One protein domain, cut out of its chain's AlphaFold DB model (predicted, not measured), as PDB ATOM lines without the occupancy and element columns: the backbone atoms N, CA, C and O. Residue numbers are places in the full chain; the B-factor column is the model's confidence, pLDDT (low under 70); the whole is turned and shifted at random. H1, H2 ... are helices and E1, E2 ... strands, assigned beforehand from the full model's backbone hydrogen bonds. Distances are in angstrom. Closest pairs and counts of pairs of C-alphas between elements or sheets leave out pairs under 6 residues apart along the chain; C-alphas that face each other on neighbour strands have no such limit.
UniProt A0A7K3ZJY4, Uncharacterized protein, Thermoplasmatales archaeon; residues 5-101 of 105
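Overview. This is residues 5 to 101 of the 105 residues of an uncharacterized protein of Thermoplasmatales archaeon (UniProt A0A7K3ZJY4). This is a small closed barrel of ten short strands, E1 to E10, with one helix, H1, filling its middle like a plug. The strands follow one another round the ring in chain order and E10 closes it onto E1; after E10 the printed part turns inward and ends with H1, which all ten strands ring. The printed part has 97 residues, with ten named strands followed by one named helix, and neighbours round the barrel are antiparallel throughout. The class is mostly strand: strands hold 51 and the helix 10 of the 61 residues in named elements. The whole is compact, with a radius of gyration of the C-alphas of 11.9 A, and its outline is rounded, spanning 32 by 29 by 23 A.

Along the chain. Begin at C-alpha 5, at (200.933, 286.499, 279.732), where strand E1 starts and runs over residues 5 to 8. Next comes E2, residues 11 to 17, 18.1 A from first to last C-alpha, then E3, residues 20 to 23. Go on to E4, residues 30 to 35, 14.1 A long, and to E5, residues 38 to 41. E6, residues 48 to 53, is 13.8 A long and begins at C-alpha 48, at (212.914, 300.683, 269.269). E7 takes residues 56 to 58, E8 residues 65 to 70 with a length of 13.2 A, and E9 residues 73 to 76. E10, residues 79 to 85, is 18.4 A long. Last, find H1, residues 91 to 100, which spans 14.2 A and ends at C-alpha 100, at (213.857, 285.952, 272.566).

Arrangement. The ten strands form a meander, each strand the antiparallel neighbour of the one before, and each two that follow each other make a hairpin. In the hairpin of E1 and E2, at 155 degrees between their directions, look for N 6 and O 14, 2.9 A apart and within hydrogen-bond range. On the other side of E2 lies E3, where N 15 and O 22 are within range at 2.8 A. For E4 and E5, at 156 degrees, check N 33 and O 40, within range at 2.9 A. E6 has staggered pairing: it pairs with E5 over residues 48 to 51, with N 39 and O 50 within range at 2.7 A, and with E7 over residues 51 to 53, with N 53 and O 56 within range at 2.8 A. E8 is staggered too, pairing with E7 over residues 65 to 68 and with E9 over residues 68 to 70. The ring closes where E10 and E1 are antiparallel at 157 degrees; there N 83 and O 7 are within range at 2.8 A. The sheet curls round H1, whose centre is 1.8 A from the mean of the C-alphas. Among the closest C-alphas of H1 and a strand are those of Phe 34 in E4 and Ala 91, 5.7 A apart, and those of Val 74 in E9 and Pro 93, 5.8 A apart. In H1, 4 of 6 pairs of O i and N i+4 are within hydrogen-bond range. Strands across the ring are apart, for instance E1 and E6, and E3 and E8.

Size, cuts and confidence. The two C-alphas farthest apart are those of His 26 and Ser 63, at 34.6 A. The printed part has no cut and no long link; the links E3 to E4, E5 to E6 and E7 to E8 are short, with six residues each, and the others are tight. The mean pLDDT of the printed part is 73.8, and 31 residues are under 70, among them residues 24 to 28, 43 to 46 and 85 to 95. H1 has a mean pLDDT of 67.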
ATOM      1  N   ILE A   5     199.975 287.540 279.355       64.50
ATOM      2  CA  ILE A   5     200.933 286.499 279.732       64.50
ATOM      3  C   ILE A   5     201.514 285.874 278.463       64.50
ATOM      4  O   ILE A   5     200.747 285.412 277.617       64.50
ATOM      5  N   PHE A   6     202.846 285.825 278.363       70.94
ATOM      6  CA  PHE A   6     203.592 285.155 277.289       70.94
ATOM      7  C   PHE A   6     203.985 283.763 277.717       70.94
ATOM      8  O   PHE A   6     204.761 283.608 278.661       70.94
ATOM      9  N   ARG A   7     203.490 282.753 277.006       67.56
ATOM     10  CA  ARG A   7     203.907 281.368 277.205       67.56
ATOM     11  C   ARG A   7     204.482 280.814 275.915       67.56
ATOM     12  O   ARG A   7     203.860 280.929 274.865       67.56
ATOM     13  N   THR A   8     205.655 280.207 276.006       65.44
ATOM     14  CA  THR A   8     206.208 279.357 274.949       65.44
ATOM     15  C   THR A   8     206.069 277.899 275.371       65.44
ATOM     16  O   THR A   8     205.645 277.608 276.493       65.44
ATOM     17  N   ASP A   9     206.441 276.980 274.485       58.78
ATOM     18  CA  ASP A   9     206.489 275.538 274.772       58.78
ATOM     19  C   ASP A   9     207.331 275.210 276.031       58.78
ATOM     20  O   ASP A   9     207.022 274.284 276.773       58.78
ATOM     21  N   GLY A  10     208.328 276.051 276.350       58.44
ATOM     22  CA  GLY A  10     209.179 275.937 277.542       58.44
ATOM     23  C   GLY A  10     208.639 276.592 278.824       58.44
ATOM     24  O   GLY A  10     209.323 276.558 279.846       58.44
ATOM     25  N   GLY A  11     207.446 277.201 278.802       68.44
ATOM     26  CA  GLY A  11     206.805 277.799 279.979       68.44
ATOM     27  C   GLY A  11     206.536 279.305 279.881       68.44
ATOM     28  O   GLY A  11     206.456 279.893 278.804       68.44
ATOM     29  N   LEU A  12     206.315 279.938 281.037       71.25
ATOM     30  CA  LEU A  12     206.055 281.375 281.141       71.25
ATOM     31  C   LEU A  12     207.329 282.170 280.819       71.25
ATOM     32  O   LEU A  12     208.294 282.109 281.573       71.25
ATOM     33  N   VAL A  13     207.306 282.956 279.744       72.62
ATOM     34  CA  VAL A  13     208.462 283.748 279.289       72.62
ATOM     35  C   VAL A  13     208.400 285.181 279.794       72.62
ATOM     36  O   VAL A  13     209.422 285.774 280.136       72.62
ATOM     37  N   GLY A  14     207.203 285.750 279.897       75.06
ATOM     38  CA  GLY A  14     207.051 287.140 280.287       75.06
ATOM     39  C   GLY A  14     205.627 287.522 280.631       75.06
ATOM     40  O   GLY A  14     204.667 286.807 280.344       75.06
ATOM     41  N   ARG A  15     205.504 288.689 281.247       76.00
ATOM     42  CA  ARG A  15     204.235 289.351 281.497       76.00
ATOM     43  C   ARG A  15     204.305 290.753 280.929       76.00
ATOM     44  O   ARG A  15     205.287 291.457 281.118       76.00
ATOM     45  N   TYR A  16     203.236 291.157 280.276       75.25
ATOM     46  CA  TYR A  16     203.006 292.534 279.908       75.25
ATOM     47  C   TYR A  16     201.979 293.140 280.860       75.25
ATOM     48  O   TYR A  16     200.890 292.593 281.057       75.25
ATOM     49  N   ASP A  17     202.336 294.252 281.483       75.56
ATOM     50  CA  ASP A  17     201.495 294.947 282.445       75.56
ATOM     51  C   ASP A  17     201.686 296.453 282.295       75.56
ATOM     52  O   ASP A  17     202.818 296.929 282.285       75.56
ATOM     53  N   ASN A  18     200.588 297.199 282.155       77.25
ATOM     54  CA  ASN A  18     200.603 298.666 282.136       77.25
ATOM     55  C   ASN A  18     201.635 299.262 281.152       77.25
ATOM     56  O   ASN A  18     202.477 300.081 281.519       77.25
ATOM     57  N   ASN A  19     201.628 298.780 279.905       78.44
ATOM     58  CA  ASN A  19     202.582 299.181 278.865       78.44
ATOM     59  C   ASN A  19     204.047 298.818 279.119       78.44
ATOM     60  O   ASN A  19     204.928 299.246 278.380       78.44
ATOM     61  N   ARG A  20     204.320 297.961 280.101       79.62
ATOM     62  CA  ARG A  20     205.656 297.471 280.437       79.62
ATOM     63  C   ARG A  20     205.764 295.974 280.220       79.62
ATOM     64  O   ARG A  20     204.822 295.221 280.457       79.62
ATOM     65  N   ILE A  21     206.936 295.551 279.778       80.62
ATOM     66  CA  ILE A  21     207.270 294.168 279.470       80.62
ATOM     67  C   ILE A  21     208.222 293.671 280.548       80.62
ATOM     68  O   ILE A  21     209.309 294.212 280.749       80.62
ATOM     69  N   PHE A  22     207.809 292.611 281.226       78.50
ATOM     70  CA  PHE A  22     208.549 291.967 282.296       78.50
ATOM     71  C   PHE A  22     208.946 290.567 281.853       78.50
ATOM     72  O   PHE A  22     208.097 289.776 281.435       78.50
ATOM     73  N   ARG A  23     210.228 290.231 281.980       75.69
ATOM     74  CA  ARG A  23     210.696 288.860 281.758       75.69
ATOM     75  C   ARG A  23     210.342 288.008 282.969       75.69
ATOM     76  O   ARG A  23     210.617 288.392 284.105       75.69
ATOM     77  N   SER A  24     209.723 286.857 282.733       67.31
ATOM     78  CA  SER A  24     209.497 285.865 283.782       67.31
ATOM     79  C   SER A  24     210.798 285.104 284.020       67.31
ATOM     80  O   SER A  24     211.385 284.556 283.093       67.31
ATOM     81  N   GLY A  25     211.299 285.178 285.253       64.81
ATOM     82  CA  GLY A  25     212.644 284.757 285.647       64.81
ATOM     83  C   GLY A  25     213.063 285.404 286.975       64.81
ATOM     84  O   GLY A  25     212.253 286.082 287.605       64.81
ATOM     85  N   HIS A  26     214.326 285.212 287.377       46.31
ATOM     86  CA  HIS A  26     214.883 285.396 288.737       46.31
ATOM     87  C   HIS A  26     214.693 286.775 289.426       46.31
ATOM     88  O   HIS A  26     215.099 286.920 290.575       46.31
ATOM     89  N   ALA A  27     214.080 287.779 288.787       54.94
ATOM     90  CA  ALA A  27     213.841 289.090 289.408       54.94
ATOM     91  C   ALA A  27     212.627 289.892 288.878       54.94
ATOM     92  O   ALA A  27     212.455 291.033 289.297       54.94
ATOM     93  N   CYS A  28     211.780 289.350 287.987       64.31
ATOM     94  CA  CYS A  28     210.669 290.107 287.365       64.31
ATOM     95  C   CYS A  28     211.083 291.520 286.894       64.31
ATOM     96  O   CYS A  28     210.425 292.515 287.196       64.31
ATOM     97  N   THR A  29     212.201 291.623 286.175       71.62
ATOM     98  CA  THR A  29     212.732 292.917 285.737       71.62
ATOM     99  C   THR A  29     211.947 293.439 284.537       71.62
ATOM    100  O   THR A  29     211.661 292.693 283.594       71.62
ATOM    101  N   CYS A  30     211.612 294.732 284.562       80.25
ATOM    102  CA  CYS A  30     211.081 295.439 283.401       80.25
ATOM    103  C   CYS A  30     212.194 295.578 282.360       80.25
ATOM    104  O   CYS A  30     213.142 296.340 282.553       80.25
ATOM    105  N   ILE A  31     212.076 294.824 281.275       78.69
ATOM    106  CA  ILE A  31     213.071 294.787 280.200       78.69
ATOM    107  C   ILE A  31     212.718 295.729 279.053       78.69
ATOM    108  O   ILE A  31     213.579 296.024 278.236       78.69
ATOM    109  N   GLY A  32     211.481 296.223 278.991       81.94
ATOM    110  CA  GLY A  32     211.052 297.135 277.937       81.94
ATOM    111  C   GLY A  32     209.639 297.651 278.129       81.94
ATOM    112  O   GLY A  32     208.975 297.366 279.128       81.94
ATOM    113  N   ARG A  33     209.169 298.412 277.147       82.94
ATOM    114  CA  ARG A  33     207.844 299.034 277.150       82.94
ATOM    115  C   ARG A  33     207.221 299.011 275.766       82.94
ATOM    116  O   ARG A  33     207.933 299.086 274.775       82.94
ATOM    117  N   PHE A  34     205.897 298.938 275.715       80.19
ATOM    118  CA  PHE A  34     205.130 299.103 274.488       80.19
ATOM    119  C   PHE A  34     204.501 300.491 274.481       80.19
ATOM    120  O   PHE A  34     203.725 300.841 275.372       80.19
ATOM    121  N   GLU A  35     204.825 301.289 273.479       80.44
ATOM    122  CA  GLU A  35     204.327 302.644 273.321       80.44
ATOM    123  C   GLU A  35     204.018 302.892 271.846       80.44
ATOM    124  O   GLU A  35     204.838 302.615 270.977       80.44
ATOM    125  N   ASN A  36     202.818 303.402 271.566       80.31
ATOM    126  CA  ASN A  36     202.412 303.831 270.227       80.31
ATOM    127  C   ASN A  36     202.561 302.762 269.117       80.31
ATOM    128  O   ASN A  36     202.871 303.087 267.975       80.31
ATOM    129  N   GLY A  37     202.363 301.480 269.447       78.38
ATOM    130  CA  GLY A  37     202.547 300.374 268.495       78.38
ATOM    131  C   GLY A  37     203.978 299.835 268.425       78.38
ATOM    132  O   GLY A  37     204.198 298.783 267.836       78.38
ATOM    133  N   SER A  38     204.939 300.490 269.069       81.81
ATOM    134  CA  SER A  38     206.346 300.097 269.081       81.81
ATOM    135  C   SER A  38     206.773 299.564 270.446       81.81
ATOM    136  O   SER A  38     206.285 299.992 271.490       81.81
ATOM    137  N   VAL A  39     207.700 298.610 270.454       81.69
ATOM    138  CA  VAL A  39     208.388 298.144 271.657       81.69
ATOM    139  C   VAL A  39     209.757 298.784 271.721       81.69
ATOM    140  O   VAL A  39     210.534 298.731 270.771       81.69
ATOM    141  N   PHE A  40     210.058 299.323 272.889       83.75
ATOM    142  CA  PHE A  40     211.348 299.890 273.230       83.75
ATOM    143  C   PHE A  40     212.004 299.026 274.300       83.75
ATOM    144  O   PHE A  40     211.333 298.574 275.234       83.75
ATOM    145  N   GLU A  41     213.307 298.803 274.170       82.69
ATOM    146  CA  GLU A  41     214.102 298.171 275.223       82.69
ATOM    147  C   GLU A  41     214.315 299.127 276.401       82.69
ATOM    148  O   GLU A  41     214.410 300.334 276.235       82.69
ATOM    149  N   GLY A  42     214.408 298.601 277.616       70.38
ATOM    150  CA  GLY A  42     214.686 299.390 278.806       70.38
ATOM    151  C   GLY A  42     213.461 300.098 279.392       70.38
ATOM    152  O   GLY A  42     212.413 300.280 278.775       70.38
ATOM    153  N   SER A  43     213.589 300.485 280.662       65.62
ATOM    154  CA  SER A  43     212.487 301.101 281.415       65.62
ATOM    155  C   SER A  43     212.335 302.610 281.158       65.62
ATOM    156  O   SER A  43     211.238 303.142 281.328       65.62
ATOM    157  N   TYR A  44     213.410 303.304 280.756       57.25
ATOM    158  CA  TYR A  44     213.461 304.777 280.724       57.25
ATOM    159  C   TYR A  44     214.023 305.382 279.429       57.25
ATOM    160  O   TYR A  44     213.488 306.390 278.974       57.25
ATOM    161  N   SER A  45     215.047 304.782 278.822       58.25
ATOM    162  CA  SER A  45     215.600 305.202 277.530       58.25
ATOM    163  C   SER A  45     215.964 303.953 276.743       58.25
ATOM    164  O   SER A  45     216.643 303.077 277.279       58.25
ATOM    165  N   GLY A  46     215.444 303.852 275.526       64.56
ATOM    166  CA  GLY A  46     215.391 302.612 274.777       64.56
ATOM    167  C   GLY A  46     215.406 302.842 273.291       64.56
ATOM    168  O   GLY A  46     214.700 303.723 272.802       64.56
ATOM    169  N   SER A  47     216.162 302.024 272.575       78.50
ATOM    170  CA  SER A  47     215.974 301.891 271.136       78.50
ATOM    171  C   SER A  47     214.675 301.138 270.875       78.50
ATOM    172  O   SER A  47     214.316 300.219 271.621       78.50
ATOM    173  N   GLU A  48     213.966 301.530 269.818       82.88
ATOM    174  CA  GLU A  48     212.914 300.683 269.269       82.88
ATOM    175  C   GLU A  48     213.553 299.339 268.907       82.88
ATOM    176  O   GLU A  48     214.562 299.297 268.206       82.88
ATOM    177  N   VAL A  49     212.997 298.253 269.430       80.25
ATOM    178  CA  VAL A  49     213.425 296.882 269.113       80.25
ATOM    179  C   VAL A  49     212.446 296.181 268.195       80.25
ATOM    180  O   VAL A  49     212.770 295.162 267.596       80.25
ATOM    181  N   ALA A  50     211.217 296.676 268.140       81.44
ATOM    182  CA  ALA A  50     210.162 296.058 267.382       81.44
ATOM    183  C   ALA A  50     209.037 297.047 267.151       81.44
ATOM    184  O   ALA A  50     208.714 297.848 268.024       81.44
ATOM    185  N   ARG A  51     208.365 296.908 266.021       84.19
ATOM    186  CA  ARG A  51     207.135 297.625 265.729       84.19
ATOM    187  C   ARG A  51     206.041 296.634 265.415       84.19
ATOM    188  O   ARG A  51     206.227 295.755 264.585       84.19
ATOM    189  N   TYR A  52     204.903 296.776 266.066       82.06
ATOM    190  CA  TYR A  52     203.712 296.012 265.764       82.06
ATOM    191  C   TYR A  52     202.778 296.811 264.855       82.06
ATOM    192  O   TYR A  52     202.441 297.957 265.149       82.06
ATOM    193  N   ASP A  53     202.324 296.177 263.780       83.00
ATOM    194  CA  ASP A  53     201.346 296.728 262.851       83.00
ATOM    195  C   ASP A  53     200.439 295.603 262.327       83.00
ATOM    196  O   ASP A  53     200.900 294.656 261.687       83.00
ATOM    197  N   GLY A  54     199.145 295.668 262.662       78.88
ATOM    198  CA  GLY A  54     198.105 294.816 262.069       78.88
ATOM    199  C   GLY A  54     198.327 293.299 262.168       78.88
ATOM    200  O   GLY A  54     198.037 292.582 261.214       78.88
ATOM    201  N   GLY A  55     198.861 292.794 263.284       79.12
ATOM    202  CA  GLY A  55     199.153 291.364 263.461       79.12
ATOM    203  C   GLY A  55     200.556 290.958 263.008       79.12
ATOM    204  O   GLY A  55     200.916 289.787 263.083       79.12
ATOM    205  N   ARG A  56     201.385 291.900 262.560       84.69
ATOM    206  CA  ARG A  56     202.773 291.659 262.163       84.69
ATOM    207  C   ARG A  56     203.714 292.449 263.052       84.69
ATOM    208  O   ARG A  56     203.419 293.581 263.424       84.69
ATOM    209  N   VAL A  57     204.849 291.855 263.392       84.12
ATOM    210  CA  VAL A  57     205.924 292.524 264.119       84.12
ATOM    211  C   VAL A  57     207.118 292.670 263.198       84.12
ATOM    212  O   VAL A  57     207.583 291.691 262.623       84.12
ATOM    213  N   TYR A  58     207.638 293.880 263.109       85.44
ATOM    214  CA  TYR A  58     208.793 294.261 262.318       85.44
ATOM    215  C   TYR A  58     209.961 294.513 263.262       85.44
ATOM    216  O   TYR A  58     209.786 295.124 264.315       85.44
ATOM    217  N   GLY A  59     211.144 294.020 262.901       81.31
ATOM    218  CA  GLY A  59     212.373 294.352 263.614       81.31
ATOM    219  C   GLY A  59     212.766 295.817 263.392       81.31
ATOM    220  O   GLY A  59     212.229 296.477 262.496       81.31
ATOM    221  N   PRO A  60     213.730 296.334 264.162       77.12
ATOM    222  CA  PRO A  60     214.134 297.725 264.060       77.12
ATOM    223  C   PRO A  60     214.782 297.971 262.696       77.12
ATOM    224  O   PRO A  60     215.752 297.312 262.327       77.12
ATOM    225  N   GLY A  61     214.207 298.886 261.914       75.44
ATOM    226  CA  GLY A  61     214.656 299.169 260.546       75.44
ATOM    227  C   GLY A  61     214.351 298.071 259.514       75.44
ATOM    228  O   GLY A  61     214.770 298.200 258.366       75.44
ATOM    229  N   SER A  62     213.614 297.016 259.881       79.50
ATOM    230  CA  SER A  62     213.198 295.966 258.947       79.50
ATOM    231  C   SER A  62     211.871 296.323 258.281       79.50
ATOM    232  O   SER A  62     210.902 296.661 258.958       79.50
ATOM    233  N   SER A  63     211.796 296.201 256.954       80.06
ATOM    234  CA  SER A  63     210.516 296.252 256.224       80.06
ATOM    235  C   SER A  63     209.806 294.900 256.174       80.06
ATOM    236  O   SER A  63     208.628 294.837 255.830       80.06
ATOM    237  N   GLU A  64     210.503 293.820 256.524       83.50
ATOM    238  CA  GLU A  64     209.934 292.478 256.562       83.50
ATOM    239  C   GLU A  64     209.491 292.125 257.987       83.50
ATOM    240  O   GLU A  64     210.224 292.413 258.950       83.50
ATOM    241  N   PRO A  65     208.304 291.510 258.140       84.19
ATOM    242  CA  PRO A  65     207.827 291.075 259.435       84.19
ATOM    243  C   PRO A  65     208.684 289.908 259.923       84.19
ATOM    244  O   PRO A  65     208.831 288.886 259.257       84.19
ATOM    245  N   VAL A  66     209.241 290.063 261.114       84.12
ATOM    246  CA  VAL A  66     210.025 289.026 261.788       84.12
ATOM    247  C   VAL A  66     209.127 288.080 262.585       84.12
ATOM    248  O   VAL A  66     209.485 286.918 262.771       84.12
ATOM    249  N   LEU A  67     207.954 288.557 263.028       82.12
ATOM    250  CA  LEU A  67     206.920 287.740 263.662       82.12
ATOM    251  C   LEU A  67     205.543 288.037 263.074       82.12
ATOM    252  O   LEU A  67     205.226 289.165 262.699       82.12
ATOM    253  N   GLU A  68     204.692 287.024 263.104       83.19
ATOM    254  CA  GLU A  68     203.281 287.096 262.764       83.19
ATOM    255  C   GLU A  68     202.436 286.643 263.952       83.19
ATOM    256  O   GLU A  68     202.807 285.755 264.720       83.19
ATOM    257  N   CYS A  69     201.291 287.288 264.114       77.19
ATOM    258  CA  CYS A  69     200.437 287.180 265.284       77.19
ATOM    259  C   CYS A  69     199.049 286.862 264.776       77.19
ATOM    260  O   CYS A  69     198.447 287.653 264.048       77.19
ATOM    261  N   ARG A  70     198.551 285.686 265.130       76.81
ATOM    262  CA  ARG A  70     197.265 285.212 264.638       76.81
ATOM    263  C   ARG A  70     196.560 284.473 265.749       76.81
ATOM    264  O   ARG A  70     197.147 283.581 266.339       76.81
ATOM    265  N   GLU A  71     195.320 284.853 266.043       77.38
ATOM    266  CA  GLU A  71     194.454 284.105 266.969       77.38
ATOM    267  C   GLU A  71     195.099 283.861 268.354       77.38
ATOM    268  O   GLU A  71     194.907 282.819 268.977       77.38
ATOM    269  N   GLY A  72     195.902 284.815 268.846       75.31
ATOM    270  CA  GLY A  72     196.598 284.689 270.131       75.31
ATOM    271  C   GLY A  72     197.856 283.814 270.106       75.31
ATOM    272  O   GLY A  72     198.385 283.483 271.166       75.31
ATOM    273  N   VAL A  73     198.367 283.429 268.933       79.44
ATOM    274  CA  VAL A  73     199.667 282.756 268.788       79.44
ATOM    275  C   VAL A  73     200.696 283.639 268.093       79.44
ATOM    276  O   VAL A  73     200.352 284.475 267.259       79.44
ATOM    277  N   VAL A  74     201.967 283.451 268.455       78.75
ATOM    278  CA  VAL A  74     203.125 284.110 267.835       78.75
ATOM    279  C   VAL A  74     203.836 283.106 266.936       78.75
ATOM    280  O   VAL A  74     204.160 281.999 267.373       78.75
ATOM    281  N   ILE A  75     204.083 283.492 265.692       81.69
ATOM    282  CA  ILE A  75     204.669 282.669 264.636       81.69
ATOM    283  C   ILE A  75     205.913 283.396 264.109       81.69
ATOM    284  O   ILE A  75     205.843 284.578 263.802       81.69
ATOM    285  N   ALA A  76     207.047 282.708 263.990       81.56
ATOM    286  CA  ALA A  76     208.242 283.214 263.307       81.56
ATOM    287  C   ALA A  76     208.610 282.271 262.168       81.56
ATOM    288  O   ALA A  76     208.790 281.076 262.409       81.56
ATOM    289  N   GLY A  77     208.728 282.786 260.941       77.44
ATOM    290  CA  GLY A  77     209.156 281.982 259.788       77.44
ATOM    291  C   GLY A  77     208.333 280.700 259.593       77.44
ATOM    292  O   GLY A  77     208.889 279.654 259.269       77.44
ATOM    293  N   GLY A  78     207.025 280.747 259.876       79.62
ATOM    294  CA  GLY A  78     206.119 279.593 259.790       79.62
ATOM    295  C   GLY A  78     206.123 278.642 260.995       79.62
ATOM    296  O   GLY A  78     205.357 277.681 261.004       79.62
ATOM    297  N   LYS A  79     206.928 278.897 262.034       81.81
ATOM    298  CA  LYS A  79     206.944 278.102 263.270       81.81
ATOM    299  C   LYS A  79     206.230 278.829 264.403       81.81
ATOM    300  O   LYS A  79     206.584 279.957 264.738       81.81
ATOM    301  N   THR A  80     205.263 278.171 265.037       82.62
ATOM    302  CA  THR A  80     204.639 278.677 266.265       82.62
ATOM    303  C   THR A  80     205.653 278.669 267.405       82.62
ATOM    304  O   THR A  80     206.243 277.638 267.721       82.62
ATOM    305  N   LEU A  81     205.862 279.832 268.011       75.31
ATOM    306  CA  LEU A  81     206.818 280.038 269.099       75.31
ATOM    307  C   LEU A  81     206.142 279.987 270.465       75.31
ATOM    308  O   LEU A  81     206.738 279.566 271.455       75.31
ATOM    309  N   GLY A  82     204.889 280.431 270.518       76.06
ATOM    310  CA  GLY A  82     204.132 280.488 271.750       76.06
ATOM    311  C   GLY A  82     202.740 281.059 271.565       76.06
ATOM    312  O   GLY A  82     202.312 281.402 270.460       76.06
ATOM    313  N   SER A  83     202.045 281.174 272.684       75.62
ATOM    314  CA  SER A  83     200.705 281.734 272.769       75.62
ATOM    315  C   SER A  83     200.687 282.872 273.779       75.62
ATOM    316  O   SER A  83     201.385 282.853 274.799       75.62
ATOM    317  N   TYR A  84     199.859 283.865 273.499       72.31
ATOM    318  CA  TYR A  84     199.615 284.994 274.369       72.31
ATOM    319  C   TYR A  84     198.130 285.143 274.643       72.31
ATOM    320  O   TYR A  84     197.275 284.784 273.839       72.31
ATOM    321  N   LYS A  85     197.821 285.678 275.820       68.19
ATOM    322  CA  LYS A  85     196.447 285.952 276.233       68.19
ATOM    323  C   LYS A  85     196.341 287.417 276.626       68.19
ATOM    324  O   LYS A  85     196.956 287.814 277.616       68.19
ATOM    325  N   GLY A  86     195.592 288.206 275.857       62.12
ATOM    326  CA  GLY A  86     195.430 289.639 276.096       62.12
ATOM    327  C   GLY A  86     194.645 290.359 275.001       62.12
ATOM    328  O   GLY A  86     194.628 289.909 273.863       62.12
ATOM    329  N   GLU A  87     194.010 291.473 275.373       55.44
ATOM    330  CA  GLU A  87     193.200 292.323 274.483       55.44
ATOM    331  C   GLU A  87     194.045 293.267 273.609       55.44
ATOM    332  O   GLU A  87     193.573 293.691 272.560       55.44
ATOM    333  N   LEU A  88     195.299 293.577 273.990       59.09
ATOM    334  CA  LEU A  88     196.219 294.229 273.047       59.09
ATOM    335  C   LEU A  88     196.913 293.171 272.203       59.09
ATOM    336  O   LEU A  88     197.985 292.667 272.548       59.09
ATOM    337  N   GLU A  89     196.308 292.886 271.061       59.12
ATOM    338  CA  GLU A  89     197.002 292.293 269.931       59.12
ATOM    339  C   GLU A  89     198.163 293.235 269.570       59.12
ATOM    340  O   GLU A  89     197.937 294.294 268.998       59.12
ATOM    341  N   GLY A  90     199.388 292.930 270.014       59.28
ATOM    342  CA  GLY A  90     200.593 293.625 269.547       59.28
ATOM    343  C   GLY A  90     201.729 293.822 270.537       59.28
ATOM    344  O   GLY A  90     202.866 293.457 270.237       59.28
ATOM    345  N   ALA A  91     201.436 294.295 271.750       64.44
ATOM    346  CA  ALA A  91     202.449 294.397 272.811       64.44
ATOM    347  C   ALA A  91     203.071 293.033 273.125       64.44
ATOM    348  O   ALA A  91     204.243 292.877 273.452       64.44
ATOM    349  N   ALA A  92     202.212 292.045 272.977       65.31
ATOM    350  CA  ALA A  92     202.420 290.670 273.260       65.31
ATOM    351  C   ALA A  92     203.495 289.983 272.378       65.31
ATOM    352  O   ALA A  92     204.558 289.587 272.863       65.31
ATOM    353  N   PRO A  93     203.266 289.860 271.070       65.25
ATOM    354  CA  PRO A  93     204.238 289.308 270.139       65.25
ATOM    355  C   PRO A  93     205.487 290.184 270.017       65.25
ATOM    356  O   PRO A  93     206.585 289.657 269.901       65.25
ATOM    357  N   ALA A  94     205.374 291.509 270.104       66.81
ATOM    358  CA  ALA A  94     206.551 292.368 270.035       66.81
ATOM    359  C   ALA A  94     207.452 292.223 271.280       66.81
ATOM    360  O   ALA A  94     208.676 292.267 271.168       66.81
ATOM    361  N   ALA A  95     206.872 291.918 272.446       67.88
ATOM    362  CA  ALA A  95     207.635 291.494 273.615       67.88
ATOM    363  C   ALA A  95     208.401 290.186 273.382       67.88
ATOM    364  O   ALA A  95     209.439 289.997 274.007       67.88
ATOM    365  N   TYR A  96     207.945 289.298 272.486       70.12
ATOM    366  CA  TYR A  96     208.705 288.096 272.144       70.12
ATOM    367  C   TYR A  96     210.072 288.455 271.565       70.12
ATOM    368  O   TYR A  96     211.044 287.858 271.994       70.12
ATOM    369  N   LEU A  97     210.191 289.441 270.666       68.88
ATOM    370  CA  LEU A  97     211.511 289.845 270.150       68.88
ATOM    371  C   LEU A  97     212.435 290.315 271.269       68.88
ATOM    372  O   LEU A  97     213.598 289.943 271.297       68.88
ATOM    373  N   LEU A  98     211.892 291.065 272.224       69.44
ATOM    374  CA  LEU A  98     212.638 291.539 273.381       69.44
ATOM    375  C   LEU A  98     213.035 290.394 274.342       69.44
ATOM    376  O   LEU A  98     214.076 290.444 274.988       69.44
ATOM    377  N   LEU A  99     212.199 289.357 274.455       67.00
ATOM    378  CA  LEU A  99     212.404 288.202 275.341       67.00
ATOM    379  C   LEU A  99     213.248 287.083 274.706       67.00
ATOM    380  O   LEU A  99     213.884 286.316 275.433       67.00
ATOM    381  N   ALA A 100     213.197 286.966 273.380       61.31
ATOM    382  CA  ALA A 100     213.857 285.952 272.566       61.31
ATOM    383  C   ALA A 100     215.146 286.457 271.917       61.31
ATOM    384  O   ALA A 100     215.938 285.629 271.465       61.31
ATOM    385  N   ALA A 101     215.383 287.775 271.887       54.75
ATOM    386  CA  ALA A 101     216.720 288.299 271.671       54.75
ATOM    387  C   ALA A 101     217.641 287.620 272.698       54.75
ATOM    388  O   ALA A 101     217.364 287.701 273.903       54.75
TER     389      ALA A 101